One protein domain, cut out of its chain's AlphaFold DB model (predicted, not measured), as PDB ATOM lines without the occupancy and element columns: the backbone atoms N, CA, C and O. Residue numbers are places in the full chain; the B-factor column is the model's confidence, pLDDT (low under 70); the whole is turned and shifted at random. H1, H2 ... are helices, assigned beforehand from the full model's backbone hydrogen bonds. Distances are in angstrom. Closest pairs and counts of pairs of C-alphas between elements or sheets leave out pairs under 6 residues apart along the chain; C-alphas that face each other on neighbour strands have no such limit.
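Overview. This is residues 7 to 94 of the 273 residues of an uncharacterized protein of Bacillus horikoshii (UniProt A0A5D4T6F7). One long helix, H4, makes the long axis, and three shorter helices are gathered crosswise along its earlier part: H1 and H3 pack on it at steep angles, while H2 packs on H3 and comes near H4 almost at right angles. The last residues of H4, 85 to 94, stick out from this cluster as a straight arm. The printed part has 88 residues, with four named helices in the order H1, H2, H3, H4 and no named strand; the class is all helix. It is elongated, spanning 47 by 25 by 19 A, and only just compact, close to loose, with a radius of gyration of the C-alphas of 14.0 A.

Along the chain. H1 takes residues 7 to 20 and is 20.2 A long from first to last C-alpha, beginning at C-alpha 7 at (13.717, -48.596, -37.769). H2 takes residues 22 to 35 and is 19.8 A long. H3 takes residues 41 to 55 and is 21.3 A long, beginning at C-alpha 41 at (11.409, -31.238, -18.436). H4 takes residues 65 to 94 and is 43.4 A long, ending at C-alpha 94 at (44.609, -28.722, -30.141).

Arrangement. H1 touches H4 at a steep tilt of 61 degrees, the same way; their closest C-alphas are those of Ile 14 and Ile 72, 6.5 A apart, and H4 touches H1 with residues 71 to 76 alone. H1 and H2 are close but not clearly touching, about perpendicular at 83 degrees, with the closest C-alphas, of Phe 18 and Ile 25, 6.8 A apart. H2 and H3 touch and form a helical hairpin, opposite ways at a steep tilt of 41 degrees. H2 touches H3 with residues 24 to 28 alone, and H3 touches H2 with residues 42 to 46 alone, the closest C-alphas being those of Ser 24 and Leu 42, 6.9 A apart. H3 touches H4, opposite ways at a steep tilt of 60 degrees; the closest C-alphas are those of Lys 47 and Glu 69, 6.5 A apart. H2 and H4 are close but not clearly touching, about perpendicular at 80 degrees, with the C-alphas of Leu 29 and Ile 80 the closest at 6.6 A. In H1, H2, H3 and H4 every O i to N i+4 pair is within hydrogen-bond range.

Size, cuts and confidence. The two C-alphas farthest apart, those of Lys 58 and Thr 94, are 46.8 A apart. Without residues 85 to 94, which stand free, the body spans 38 by 22 by 20 A. The printed part has no cut, and no link is long: H1 to H2 and H2 to H3 are tight, and H3 to H4, with 9 residues, is short. The mean pLDDT of the printed part is 78.0; residue 36, residues 38 to 40 and residues 86 to 94 are under 70.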
ATOM      1  N   GLU A   7      13.256 -49.136 -39.049       76.62
ATOM      2  CA  GLU A   7      13.717 -48.596 -37.769       76.62
ATOM      3  C   GLU A   7      14.913 -47.647 -37.946       76.62
ATOM      4  O   GLU A   7      14.980 -46.591 -37.318       76.62
ATOM      5  N   LEU A   8      15.838 -47.970 -38.856       79.75
ATOM      6  CA  LEU A   8      16.988 -47.113 -39.159       79.75
ATOM      7  C   LEU A   8      16.540 -45.760 -39.740       79.75
ATOM      8  O   LEU A   8      17.086 -44.712 -39.384       79.75
ATOM      9  N   ASN A   9      15.520 -45.763 -40.603       82.62
ATOM     10  CA  ASN A   9      14.958 -44.526 -41.146       82.62
ATOM     11  C   ASN A   9      14.235 -43.701 -40.073       82.62
ATOM     12  O   ASN A   9      14.372 -42.475 -40.076       82.62
ATOM     13  N   LEU A  10      13.540 -44.349 -39.133       81.94
ATOM     14  CA  LEU A  10      12.921 -43.679 -37.989       81.94
ATOM     15  C   LEU A  10      13.980 -43.012 -37.096       81.94
ATOM     16  O   LEU A  10      13.893 -41.814 -36.828       81.94
ATOM     17  N   ARG A  11      15.041 -43.743 -36.728       82.81
ATOM     18  CA  ARG A  11      16.190 -43.214 -35.964       82.81
ATOM     19  C   ARG A  11      16.850 -42.027 -36.667       82.81
ATOM     20  O   ARG A  11      17.168 -41.021 -36.037       82.81
ATOM     21  N   THR A  12      16.997 -42.101 -37.990       83.75
ATOM     22  CA  THR A  12      17.558 -41.003 -38.794       83.75
ATOM     23  C   THR A  12      16.652 -39.767 -38.778       83.75
ATOM     24  O   THR A  12      17.143 -38.642 -38.679       83.75
ATOM     25  N   HIS A  13      15.331 -39.948 -38.842       82.38
ATOM     26  CA  HIS A  13      14.370 -38.850 -38.721       82.38
ATOM     27  C   HIS A  13      14.378 -38.213 -37.328       82.38
ATOM     28  O   HIS A  13      14.410 -36.988 -37.222       82.38
ATOM     29  N   ILE A  14      14.437 -39.024 -36.270       84.62
ATOM     30  CA  ILE A  14      14.586 -38.553 -34.886       84.62
ATOM     31  C   ILE A  14      15.882 -37.741 -34.734       84.62
ATOM     32  O   ILE A  14      15.861 -36.620 -34.226       84.62
ATOM     33  N   SER A  15      17.001 -38.240 -35.264       83.19
ATOM     34  CA  SER A  15      18.285 -37.532 -35.232       83.19
ATOM     35  C   SER A  15      18.236 -36.181 -35.961       83.19
ATOM     36  O   SER A  15      18.797 -35.199 -35.470       83.19
ATOM     37  N   LYS A  16      17.510 -36.076 -37.086       85.50
ATOM     38  CA  LYS A  16      17.283 -34.787 -37.765       85.50
ATOM     39  C   LYS A  16      16.549 -33.787 -36.871       85.50
ATOM     40  O   LYS A  16      16.889 -32.607 -36.898       85.50
ATOM     41  N   HIS A  17      15.598 -34.232 -36.051       81.62
ATOM     42  CA  HIS A  17      14.912 -33.344 -35.111       81.62
ATOM     43  C   HIS A  17      15.834 -32.787 -34.023       81.62
ATOM     44  O   HIS A  17      15.686 -31.623 -33.654       81.62
ATOM     45  N   PHE A  18      16.830 -33.548 -33.564       82.56
ATOM     46  CA  PHE A  18      17.835 -33.019 -32.634       82.56
ATOM     47  C   PHE A  18      18.648 -31.880 -33.261       82.56
ATOM     48  O   PHE A  18      18.897 -30.866 -32.611       82.56
ATOM     49  N   HIS A  19      18.980 -31.989 -34.551       79.12
ATOM     50  CA  HIS A  19      19.666 -30.923 -35.285       79.12
ATOM     51  C   HIS A  19      18.808 -29.669 -35.504       79.12
ATOM     52  O   HIS A  19      19.353 -28.571 -35.596       79.12
ATOM     53  N   LEU A  20      17.479 -29.803 -35.547       82.00
ATOM     54  CA  LEU A  20      16.554 -28.671 -35.668       82.00
ATOM     55  C   LEU A  20      16.369 -27.897 -34.348       82.00
ATOM     56  O   LEU A  20      15.875 -26.769 -34.364       82.00
ATOM     57  N   HIS A  21      16.796 -28.460 -33.211       79.50
ATOM     58  CA  HIS A  21      16.644 -27.854 -31.883       79.50
ATOM     59  C   HIS A  21      17.973 -27.753 -31.106       79.50
ATOM     60  O   HIS A  21      18.070 -28.247 -29.979       79.50
ATOM     61  N   PRO A  22      18.995 -27.056 -31.642       77.69
ATOM     62  CA  PRO A  22      20.343 -27.055 -31.069       77.69
ATOM     63  C   PRO A  22      20.395 -26.491 -29.642       77.69
ATOM     64  O   PRO A  22      21.068 -27.058 -28.791       77.69
ATOM     65  N   LYS A  23      19.629 -25.430 -29.345       80.12
ATOM     66  CA  LYS A  23      19.606 -24.795 -28.013       80.12
ATOM     67  C   LYS A  23      19.038 -25.713 -26.929       80.12
ATOM     68  O   LYS A  23      19.558 -25.761 -25.821       80.12
ATOM     69  N   SER A  24      17.973 -26.452 -27.240       76.88
ATOM     70  CA  SER A  24      17.371 -27.402 -26.296       76.88
ATOM     71  C   SER A  24      18.328 -28.553 -26.001       76.88
ATOM     72  O   SER A  24      18.479 -28.935 -24.847       76.88
ATOM     73  N   ILE A  25      19.023 -29.050 -27.028       80.94
ATOM     74  CA  ILE A  25      20.042 -30.093 -26.888       80.94
ATOM     75  C   ILE A  25      21.253 -29.594 -26.090       80.94
ATOM     76  O   ILE A  25      21.759 -30.328 -25.252       80.94
ATOM     77  N   GLU A  26      21.690 -28.352 -26.291       80.06
ATOM     78  CA  GLU A  26      22.797 -27.750 -25.539       80.06
ATOM     79  C   GLU A  26      22.483 -27.627 -24.040       80.06
ATOM     80  O   GLU A  26      23.314 -27.970 -23.199       80.06
ATOM     81  N   HIS A  27      21.258 -27.218 -23.694       79.38
ATOM     82  CA  HIS A  27      20.800 -27.213 -22.303       79.38
ATOM     83  C   HIS A  27      20.758 -28.626 -21.707       79.38
ATOM     84  O   HIS A  27      21.296 -28.845 -20.625       79.38
ATOM     85  N   ILE A  28      20.207 -29.598 -22.442       79.62
ATOM     86  CA  ILE A  28      20.168 -31.004 -22.008       79.62
ATOM     87  C   ILE A  28      21.588 -31.560 -21.816       79.62
ATOM     88  O   ILE A  28      21.841 -32.261 -20.842       79.62
ATOM     89  N   LEU A  29      22.531 -31.225 -22.701       79.94
ATOM     90  CA  LEU A  29      23.939 -31.613 -22.589       79.94
ATOM     91  C   LEU A  29      24.587 -31.047 -21.326       79.94
ATOM     92  O   LEU A  29      25.284 -31.768 -20.613       79.94
ATOM     93  N   LYS A  30      24.353 -29.764 -21.046       78.81
ATOM     94  CA  LYS A  30      24.892 -29.091 -19.864       78.81
ATOM     95  C   LYS A  30      24.368 -29.724 -18.576       78.81
ATOM     96  O   LYS A  30      25.161 -30.009 -17.684       78.81
ATOM     97  N   ASP A  31      23.071 -30.000 -18.507       76.25
ATOM     98  CA  ASP A  31      22.463 -30.625 -17.331       76.25
ATOM     99  C   ASP A  31      22.880 -32.094 -17.186       76.25
ATOM    100  O   ASP A  31      23.157 -32.549 -16.075       76.25
ATOM    101  N   TYR A  32      23.025 -32.826 -18.295       76.81
ATOM    102  CA  TYR A  32      23.544 -34.196 -18.290       76.81
ATOM    103  C   TYR A  32      24.986 -34.258 -17.774       76.81
ATOM    104  O   TYR A  32      25.325 -35.151 -17.002       76.81
ATOM    105  N   HIS A  33      25.828 -33.287 -18.135       70.75
ATOM    106  CA  HIS A  33      27.192 -33.189 -17.614       70.75
ATOM    107  C   HIS A  33      27.254 -32.975 -16.097       70.75
ATOM    108  O   HIS A  33      28.202 -33.434 -15.466       70.75
ATOM    109  N   VAL A  34      26.267 -32.285 -15.521       74.69
ATOM    110  CA  VAL A  34      26.226 -31.975 -14.085       74.69
ATOM    111  C   VAL A  34      25.561 -33.103 -13.290       74.69
ATOM    112  O   VAL A  34      26.063 -33.484 -12.237       74.69
ATOM    113  N   ASN A  35      24.467 -33.670 -13.805       74.75
ATOM    114  CA  ASN A  35      23.587 -34.563 -13.045       74.75
ATOM    115  C   ASN A  35      23.576 -36.019 -13.539       74.75
ATOM    116  O   ASN A  35      22.901 -36.850 -12.934       74.75
ATOM    117  N   SER A  36      24.264 -36.345 -14.642       69.81
ATOM    118  CA  SER A  36      24.299 -37.687 -15.265       69.81
ATOM    119  C   SER A  36      22.918 -38.311 -15.519       69.81
ATOM    120  O   SER A  36      22.772 -39.531 -15.599       69.81
ATOM    121  N   SER A  37      21.880 -37.482 -15.640       71.12
ATOM    122  CA  SER A  37      20.502 -37.926 -15.815       71.12
ATOM    123  C   SER A  37      19.840 -37.190 -16.972       71.12
ATOM    124  O   SER A  37      20.100 -36.017 -17.226       71.12
ATOM    125  N   LEU A  38      18.985 -37.916 -17.696       65.38
ATOM    126  CA  LEU A  38      18.148 -37.382 -18.776       65.38
ATOM    127  C   LEU A  38      16.750 -36.981 -18.296       65.38
ATOM    128  O   LEU A  38      15.890 -36.639 -19.104       65.38
ATOM    129  N   ASN A  39      16.521 -37.013 -16.984       63.19
ATOM    130  CA  ASN A  39      15.248 -36.644 -16.388       63.19
ATOM    131  C   ASN A  39      15.164 -35.123 -16.320       63.19
ATOM    132  O   ASN A  39      15.448 -34.508 -15.297       63.19
ATOM    133  N   HIS A  40      14.808 -34.520 -17.448       67.31
ATOM    134  CA  HIS A  40      14.672 -33.082 -17.571       67.31
ATOM    135  C   HIS A  40      13.363 -32.736 -18.282       67.31
ATOM    136  O   HIS A  40      13.003 -33.373 -19.272       67.31
ATOM    137  N   ALA A  41      12.668 -31.688 -17.830       71.88
ATOM    138  CA  ALA A  41      11.409 -31.238 -18.436       71.88
ATOM    139  C   ALA A  41      11.556 -30.932 -19.942       71.88
ATOM    140  O   ALA A  41      10.628 -31.134 -20.725       71.88
ATOM    141  N   LEU A  42      12.753 -30.511 -20.373       75.31
ATOM    142  CA  LEU A  42      13.062 -30.293 -21.791       75.31
ATOM    143  C   LEU A  42      13.133 -31.589 -22.603       75.31
ATOM    144  O   LEU A  42      12.839 -31.546 -23.792       75.31
ATOM    145  N   VAL A  43      13.498 -32.723 -21.997       80.56
ATOM    146  CA  VAL A  43      13.489 -34.024 -22.683       80.56
ATOM    147  C   VAL A  43      12.049 -34.451 -22.942       80.56
ATOM    148  O   VAL A  43      11.733 -34.822 -24.067       80.56
ATOM    149  N   SER A  44      11.156 -34.303 -21.960       82.31
ATOM    150  CA  SER A  44       9.723 -34.570 -22.144       82.31
ATOM    151  C   SER A  44       9.104 -33.662 -23.212       82.31
ATOM    152  O   SER A  44       8.447 -34.149 -24.126       82.31
ATOM    153  N   SER A  45       9.404 -32.357 -23.178       82.25
ATOM    154  CA  SER A  45       8.933 -31.412 -24.203       82.25
ATOM    155  C   SER A  45       9.493 -31.716 -25.602       82.25
ATOM    156  O   SER A  45       8.805 -31.536 -26.607       82.25
ATOM    157  N   LEU A  46      10.744 -32.181 -25.690       82.44
ATOM    158  CA  LEU A  46      11.362 -32.579 -26.954       82.44
ATOM    159  C   LEU A  46      10.726 -33.862 -27.506       82.44
ATOM    160  O   LEU A  46      10.439 -33.915 -28.700       82.44
ATOM    161  N   LYS A  47      10.465 -34.861 -26.652       86.25
ATOM    162  CA  LYS A  47       9.763 -36.095 -27.032       86.25
ATOM    163  C   LYS A  47       8.388 -35.793 -27.608       86.25
ATOM    164  O   LYS A  47       8.105 -36.208 -28.725       86.25
ATOM    165  N   GLU A  48       7.586 -35.010 -26.893       85.06
ATOM    166  CA  GLU A  48       6.230 -34.645 -27.308       85.06
ATOM    167  C   GLU A  48       6.229 -33.966 -28.687       85.06
ATOM    168  O   GLU A  48       5.488 -34.360 -29.588       85.06
ATOM    169  N   LYS A  49       7.150 -33.018 -28.914       85.12
ATOM    170  CA  LYS A  49       7.307 -32.357 -30.220       85.12
ATOM    171  C   LYS A  49       7.702 -33.317 -31.340       85.12
ATOM    172  O   LYS A  49       7.207 -33.174 -32.457       85.12
ATOM    173  N   ILE A  50       8.605 -34.260 -31.070       83.75
ATOM    174  CA  ILE A  50       9.045 -35.245 -32.067       83.75
ATOM    175  C   ILE A  50       7.903 -36.211 -32.391       83.75
ATOM    176  O   ILE A  50       7.654 -36.460 -33.567       83.75
ATOM    177  N   ILE A  51       7.170 -36.695 -31.387       86.81
ATOM    178  CA  ILE A  51       6.033 -37.609 -31.564       86.81
ATOM    179  C   ILE A  51       4.939 -36.950 -32.402       86.81
ATOM    180  O   ILE A  51       4.535 -37.520 -33.412       86.81
ATOM    181  N   ILE A  52       4.525 -35.721 -32.066       86.19
ATOM    182  CA  ILE A  52       3.521 -34.975 -32.846       86.19
ATOM    183  C   ILE A  52       3.954 -34.854 -34.313       86.19
ATOM    184  O   ILE A  52       3.157 -35.053 -35.229       86.19
ATOM    185  N   ASN A  53       5.234 -34.566 -34.562       84.00
ATOM    186  CA  ASN A  53       5.743 -34.421 -35.923       84.00
ATOM    187  C   ASN A  53       5.803 -35.762 -36.681       84.00
ATOM    188  O   ASN A  53       5.440 -35.836 -37.856       84.00
ATOM    189  N   LEU A  54       6.200 -36.840 -36.002       81.75
ATOM    190  CA  LEU A  54       6.200 -38.188 -36.567       81.75
ATOM    191  C   LEU A  54       4.777 -38.659 -36.897       81.75
ATOM    192  O   LEU A  54       4.574 -39.220 -37.970       81.75
ATOM    193  N   ARG A  55       3.786 -38.355 -36.050       82.44
ATOM    194  CA  ARG A  55       2.368 -38.700 -36.268       82.44
ATOM    195  C   ARG A  55       1.717 -37.944 -37.425       82.44
ATOM    196  O   ARG A  55       0.774 -38.444 -38.027       82.44
ATOM    197  N   ASN A  56       2.265 -36.798 -37.827       82.75
ATOM    198  CA  ASN A  56       1.843 -36.130 -39.063       82.75
ATOM    199  C   ASN A  56       2.217 -36.927 -40.332       82.75
ATOM    200  O   ASN A  56       1.723 -36.624 -41.420       82.75
ATOM    201  N   HIS A  57       3.071 -37.949 -40.218       80.44
ATOM    202  CA  HIS A  57       3.514 -38.784 -41.328       80.44
ATOM    203  C   HIS A  57       2.987 -40.219 -41.165       80.44
ATOM    204  O   HIS A  57       3.543 -41.011 -40.408       80.44
ATOM    205  N   LYS A  58       1.989 -40.597 -41.979       74.62
ATOM    206  CA  LYS A  58       1.326 -41.926 -41.959       74.62
ATOM    207  C   LYS A  58       2.263 -43.140 -42.059       74.62
ATOM    208  O   LYS A  58       1.879 -44.270 -41.777       74.62
ATOM    209  N   VAL A  59       3.503 -42.933 -42.503       78.25
ATOM    210  CA  VAL A  59       4.529 -43.981 -42.633       78.25
ATOM    211  C   VAL A  59       4.926 -44.563 -41.265       78.25
ATOM    212  O   VAL A  59       5.359 -45.713 -41.207       78.25
ATOM    213  N   TRP A  60       4.740 -43.811 -40.173       79.81
ATOM    214  CA  TRP A  60       5.169 -44.190 -38.821       79.81
ATOM    215  C   TRP A  60       4.048 -44.723 -37.921       79.81
ATOM    216  O   TRP A  60       4.320 -45.114 -36.788       79.81
ATOM    217  N   ASP A  61       2.814 -44.834 -38.426       80.06
ATOM    218  CA  ASP A  61       1.638 -45.303 -37.668       80.06
ATOM    219  C   ASP A  61       1.763 -46.745 -37.151       80.06
ATOM    220  O   ASP A  61       1.003 -47.175 -36.291       80.06
ATOM    221  N   ARG A  62       2.744 -47.494 -37.662       82.38
ATOM    222  CA  ARG A  62       3.041 -48.872 -37.258       82.38
ATOM    223  C   ARG A  62       3.754 -48.987 -35.911       82.38
ATOM    224  O   ARG A  62       3.747 -50.074 -35.349       82.38
ATOM    225  N   TYR A  63       4.380 -47.913 -35.434       83.31
ATOM    226  CA  TYR A  63       5.066 -47.886 -34.142       83.31
ATOM    227  C   TYR A  63       4.133 -47.330 -33.072       83.31
ATOM    228  O   TYR A  63       3.430 -46.340 -33.314       83.31
ATOM    229  N   SER A  64       4.138 -47.933 -31.884       86.31
ATOM    230  CA  SER A  64       3.422 -47.371 -30.733       86.31
ATOM    231  C   SER A  64       4.130 -46.110 -30.218       86.31
ATOM    232  O   SER A  64       5.325 -45.916 -30.455       86.31
ATOM    233  N   ASP A  65       3.410 -45.218 -29.530       81.62
ATOM    234  CA  ASP A  65       4.037 -44.018 -28.950       81.62
ATOM    235  C   ASP A  65       5.140 -44.393 -27.946       81.62
ATOM    236  O   ASP A  65       6.208 -43.786 -27.942       81.62
ATOM    237  N   GLU A  66       4.941 -45.472 -27.184       84.88
ATOM    238  CA  GLU A  66       5.927 -46.006 -26.238       84.88
ATOM    239  C   GLU A  66       7.219 -46.482 -26.928       84.88
ATOM    240  O   GLU A  66       8.324 -46.283 -26.416       84.88
ATOM    241  N   GLU A  67       7.108 -47.101 -28.107       83.44
ATOM    242  CA  GLU A  67       8.263 -47.527 -28.906       83.44
ATOM    243  C   GLU A  67       9.038 -46.328 -29.460       83.44
ATOM    244  O   GLU A  67      10.270 -46.300 -29.396       83.44
ATOM    245  N   ILE A  68       8.324 -45.318 -29.964       83.00
ATOM    246  CA  ILE A  68       8.925 -44.077 -30.466       83.00
ATOM    247  C   ILE A  68       9.644 -43.345 -29.329       83.00
ATOM    248  O   ILE A  68      10.780 -42.904 -29.510       83.00
ATOM    249  N   GLU A  69       9.041 -43.260 -28.143       85.00
ATOM    250  CA  GLU A  69       9.663 -42.635 -26.972       85.00
ATOM    251  C   GLU A  69      10.973 -43.308 -26.567       85.00
ATOM    252  O   GLU A  69      11.976 -42.617 -26.351       85.00
ATOM    253  N   ARG A  70      10.997 -44.645 -26.510       86.00
ATOM    254  CA  ARG A  70      12.218 -45.407 -26.206       86.00
ATOM    255  C   ARG A  70      13.315 -45.146 -27.237       86.00
ATOM    256  O   ARG A  70      14.476 -44.964 -26.867       86.00
ATOM    257  N   LEU A  71      12.960 -45.085 -28.523       86.12
ATOM    258  CA  LEU A  71      13.911 -44.789 -29.599       86.12
ATOM    259  C   LEU A  71      14.456 -43.356 -29.521       86.12
ATOM    260  O   LEU A  71      15.645 -43.147 -29.766       86.12
ATOM    261  N   ILE A  72      13.628 -42.381 -29.135       85.75
ATOM    262  CA  ILE A  72      14.066 -40.996 -28.912       85.75
ATOM    263  C   ILE A  72      15.072 -40.927 -27.762       85.75
ATOM    264  O   ILE A  72      16.118 -40.299 -27.917       85.75
ATOM    265  N   GLU A  73      14.801 -41.580 -26.629       84.75
ATOM    266  CA  GLU A  73      15.746 -41.609 -25.505       84.75
ATOM    267  C   GLU A  73      17.072 -42.271 -25.876       84.75
ATOM    268  O   GLU A  73      18.138 -41.768 -25.515       84.75
ATOM    269  N   GLN A  74      17.011 -43.386 -26.605       86.44
ATOM    270  CA  GLN A  74      18.201 -44.109 -27.032       86.44
ATOM    271  C   GLN A  74      19.059 -43.258 -27.975       86.44
ATOM    272  O   GLN A  74      20.270 -43.151 -27.775       86.44
ATOM    273  N   GLU A  75      18.455 -42.611 -28.976       83.56
ATOM    274  CA  GLU A  75      19.205 -41.737 -29.881       83.56
ATOM    275  C   GLU A  75      19.695 -40.462 -29.190       83.56
ATOM    276  O   GLU A  75      20.780 -39.981 -29.511       83.56
ATOM    277  N   LEU A  76      18.964 -39.936 -28.204       85.19
ATOM    278  CA  LEU A  76      19.421 -38.796 -27.411       85.19
ATOM    279  C   LEU A  76      20.663 -39.159 -26.582       85.19
ATOM    280  O   LEU A  76      21.639 -38.409 -26.598       85.19
ATOM    281  N   ARG A  77      20.673 -40.328 -25.921       84.62
ATOM    282  CA  ARG A  77      21.864 -40.857 -25.223       84.62
ATOM    283  C   ARG A  77      23.045 -41.004 -26.178       84.62
ATOM    284  O   ARG A  77      24.114 -40.460 -25.910       84.62
ATOM    285  N   ASN A  78      22.828 -41.656 -27.320       85.31
ATOM    286  CA  ASN A  78      23.862 -41.847 -28.339       85.31
ATOM    287  C   ASN A  78      24.414 -40.509 -28.852       85.31
ATOM    288  O   ASN A  78      25.619 -40.363 -29.059       85.31
ATOM    289  N   TYR A  79      23.543 -39.523 -29.073       83.50
ATOM    290  CA  TYR A  79      23.933 -38.190 -29.520       83.50
ATOM    291  C   TYR A  79      24.818 -37.490 -28.482       83.50
ATOM    292  O   TYR A  79      25.858 -36.923 -28.826       83.50
ATOM    293  N   ILE A  80      24.442 -37.585 -27.205       82.00
ATOM    294  CA  ILE A  80      25.199 -37.010 -26.094       82.00
ATOM    295  C   ILE A  80      26.570 -37.678 -25.966       82.00
ATOM    296  O   ILE A  80      27.584 -36.982 -26.000       82.00
ATOM    297  N   GLU A  81      26.642 -39.007 -25.931       81.75
ATOM    298  CA  GLU A  81      27.914 -39.739 -25.840       81.75
ATOM    299  C   GLU A  81      28.864 -39.425 -27.010       81.75
ATOM    300  O   GLU A  81      30.064 -39.199 -26.806       81.75
ATOM    301  N   ARG A  82      28.331 -39.328 -28.237       81.00
ATOM    302  CA  ARG A  82      29.099 -38.910 -29.425       81.00
ATOM    303  C   ARG A  82      29.620 -37.480 -29.303       81.00
ATOM    304  O   ARG A  82      30.748 -37.201 -29.709       81.00
ATOM    305  N   SER A  83      28.831 -36.567 -28.744       74.44
ATOM    306  CA  SER A  83      29.256 -35.174 -28.565       74.44
ATOM    307  C   SER A  83      30.383 -35.033 -27.530       74.44
ATOM    308  O   SER A  83      31.342 -34.293 -27.760       74.44
ATOM    309  N   ILE A  84      30.332 -35.815 -26.446       72.50
ATOM    310  CA  ILE A  84      31.346 -35.834 -25.384       72.50
ATOM    311  C   ILE A  84      32.676 -36.375 -25.920       72.50
ATOM    312  O   ILE A  84      33.717 -35.729 -25.786       72.50
ATOM    313  N   THR A  85      32.639 -37.533 -26.584       70.06
ATOM    314  CA  THR A  85      33.830 -38.162 -27.182       70.06
ATOM    315  C   THR A  85      34.452 -37.300 -28.283       70.06
ATOM    316  O   THR A  85      35.677 -37.194 -28.377       70.06
ATOM    317  N   SER A  86      33.636 -36.621 -29.094       65.31
ATOM    318  CA  SER A  86      34.120 -35.694 -30.123       65.31
ATOM    319  C   SER A  86      34.852 -34.486 -29.520       65.31
ATOM    320  O   SER A  86      35.963 -34.166 -29.947       65.31
ATOM    321  N   ASN A  87      34.298 -33.864 -28.471       60.97
ATOM    322  CA  ASN A  87      34.930 -32.726 -27.794       60.97
ATOM    323  C   ASN A  87      36.260 -33.094 -27.120       60.97
ATOM    324  O   ASN A  87      37.237 -32.351 -27.242       60.97
ATOM    325  N   GLN A  88      36.341 -34.255 -26.466       61.06
ATOM    326  CA  GLN A  88      37.589 -34.732 -25.855       61.06
ATOM    327  C   GLN A  88      38.703 -34.925 -26.898       61.06
ATOM    328  O   GLN A  88      39.837 -34.483 -26.697       61.06
ATOM    329  N   ASN A  89      38.367 -35.501 -28.054       60.41
ATOM    330  CA  ASN A  89      39.306 -35.686 -29.161       60.41
ATOM    331  C   ASN A  89      39.778 -34.357 -29.773       60.41
ATOM    332  O   ASN A  89      40.929 -34.239 -30.205       60.41
ATOM    333  N   LEU A  90      38.909 -33.346 -29.804       57.00
ATOM    334  CA  LEU A  90      39.225 -32.026 -30.345       57.00
ATOM    335  C   LEU A  90      40.205 -31.269 -29.435       57.00
ATOM    336  O   LEU A  90      41.212 -30.755 -29.926       57.00
ATOM    337  N   ILE A  91      39.981 -31.308 -28.116       58.94
ATOM    338  CA  ILE A  91      40.865 -30.707 -27.101       58.94
ATOM    339  C   ILE A  91      42.259 -31.356 -27.132       58.94
ATOM    340  O   ILE A  91      43.279 -30.654 -27.162       58.94
ATOM    341  N   ALA A  92      42.316 -32.691 -27.200       53.09
ATOM    342  CA  ALA A  92      43.571 -33.435 -27.296       53.09
ATOM    343  C   ALA A  92      44.374 -33.059 -28.557       53.09
ATOM    344  O   ALA A  92      45.582 -32.821 -28.480       53.09
ATOM    345  N   ARG A  93      43.705 -32.910 -29.711       50.59
ATOM    346  CA  ARG A  93      44.339 -32.476 -30.969       50.59
ATOM    347  C   ARG A  93      44.860 -31.041 -30.910       50.59
ATOM    348  O   ARG A  93      45.960 -30.780 -31.395       50.59
ATOM    349  N   THR A  94      44.128 -30.107 -30.302       50.78
ATOM    350  CA  THR A  94      44.609 -28.722 -30.141       50.78
ATOM    351  C   THR A  94      45.843 -28.623 -29.248       50.78
ATOM    352  O   THR A  94      46.766 -27.875 -29.571       50.78
TER     353      THR A  94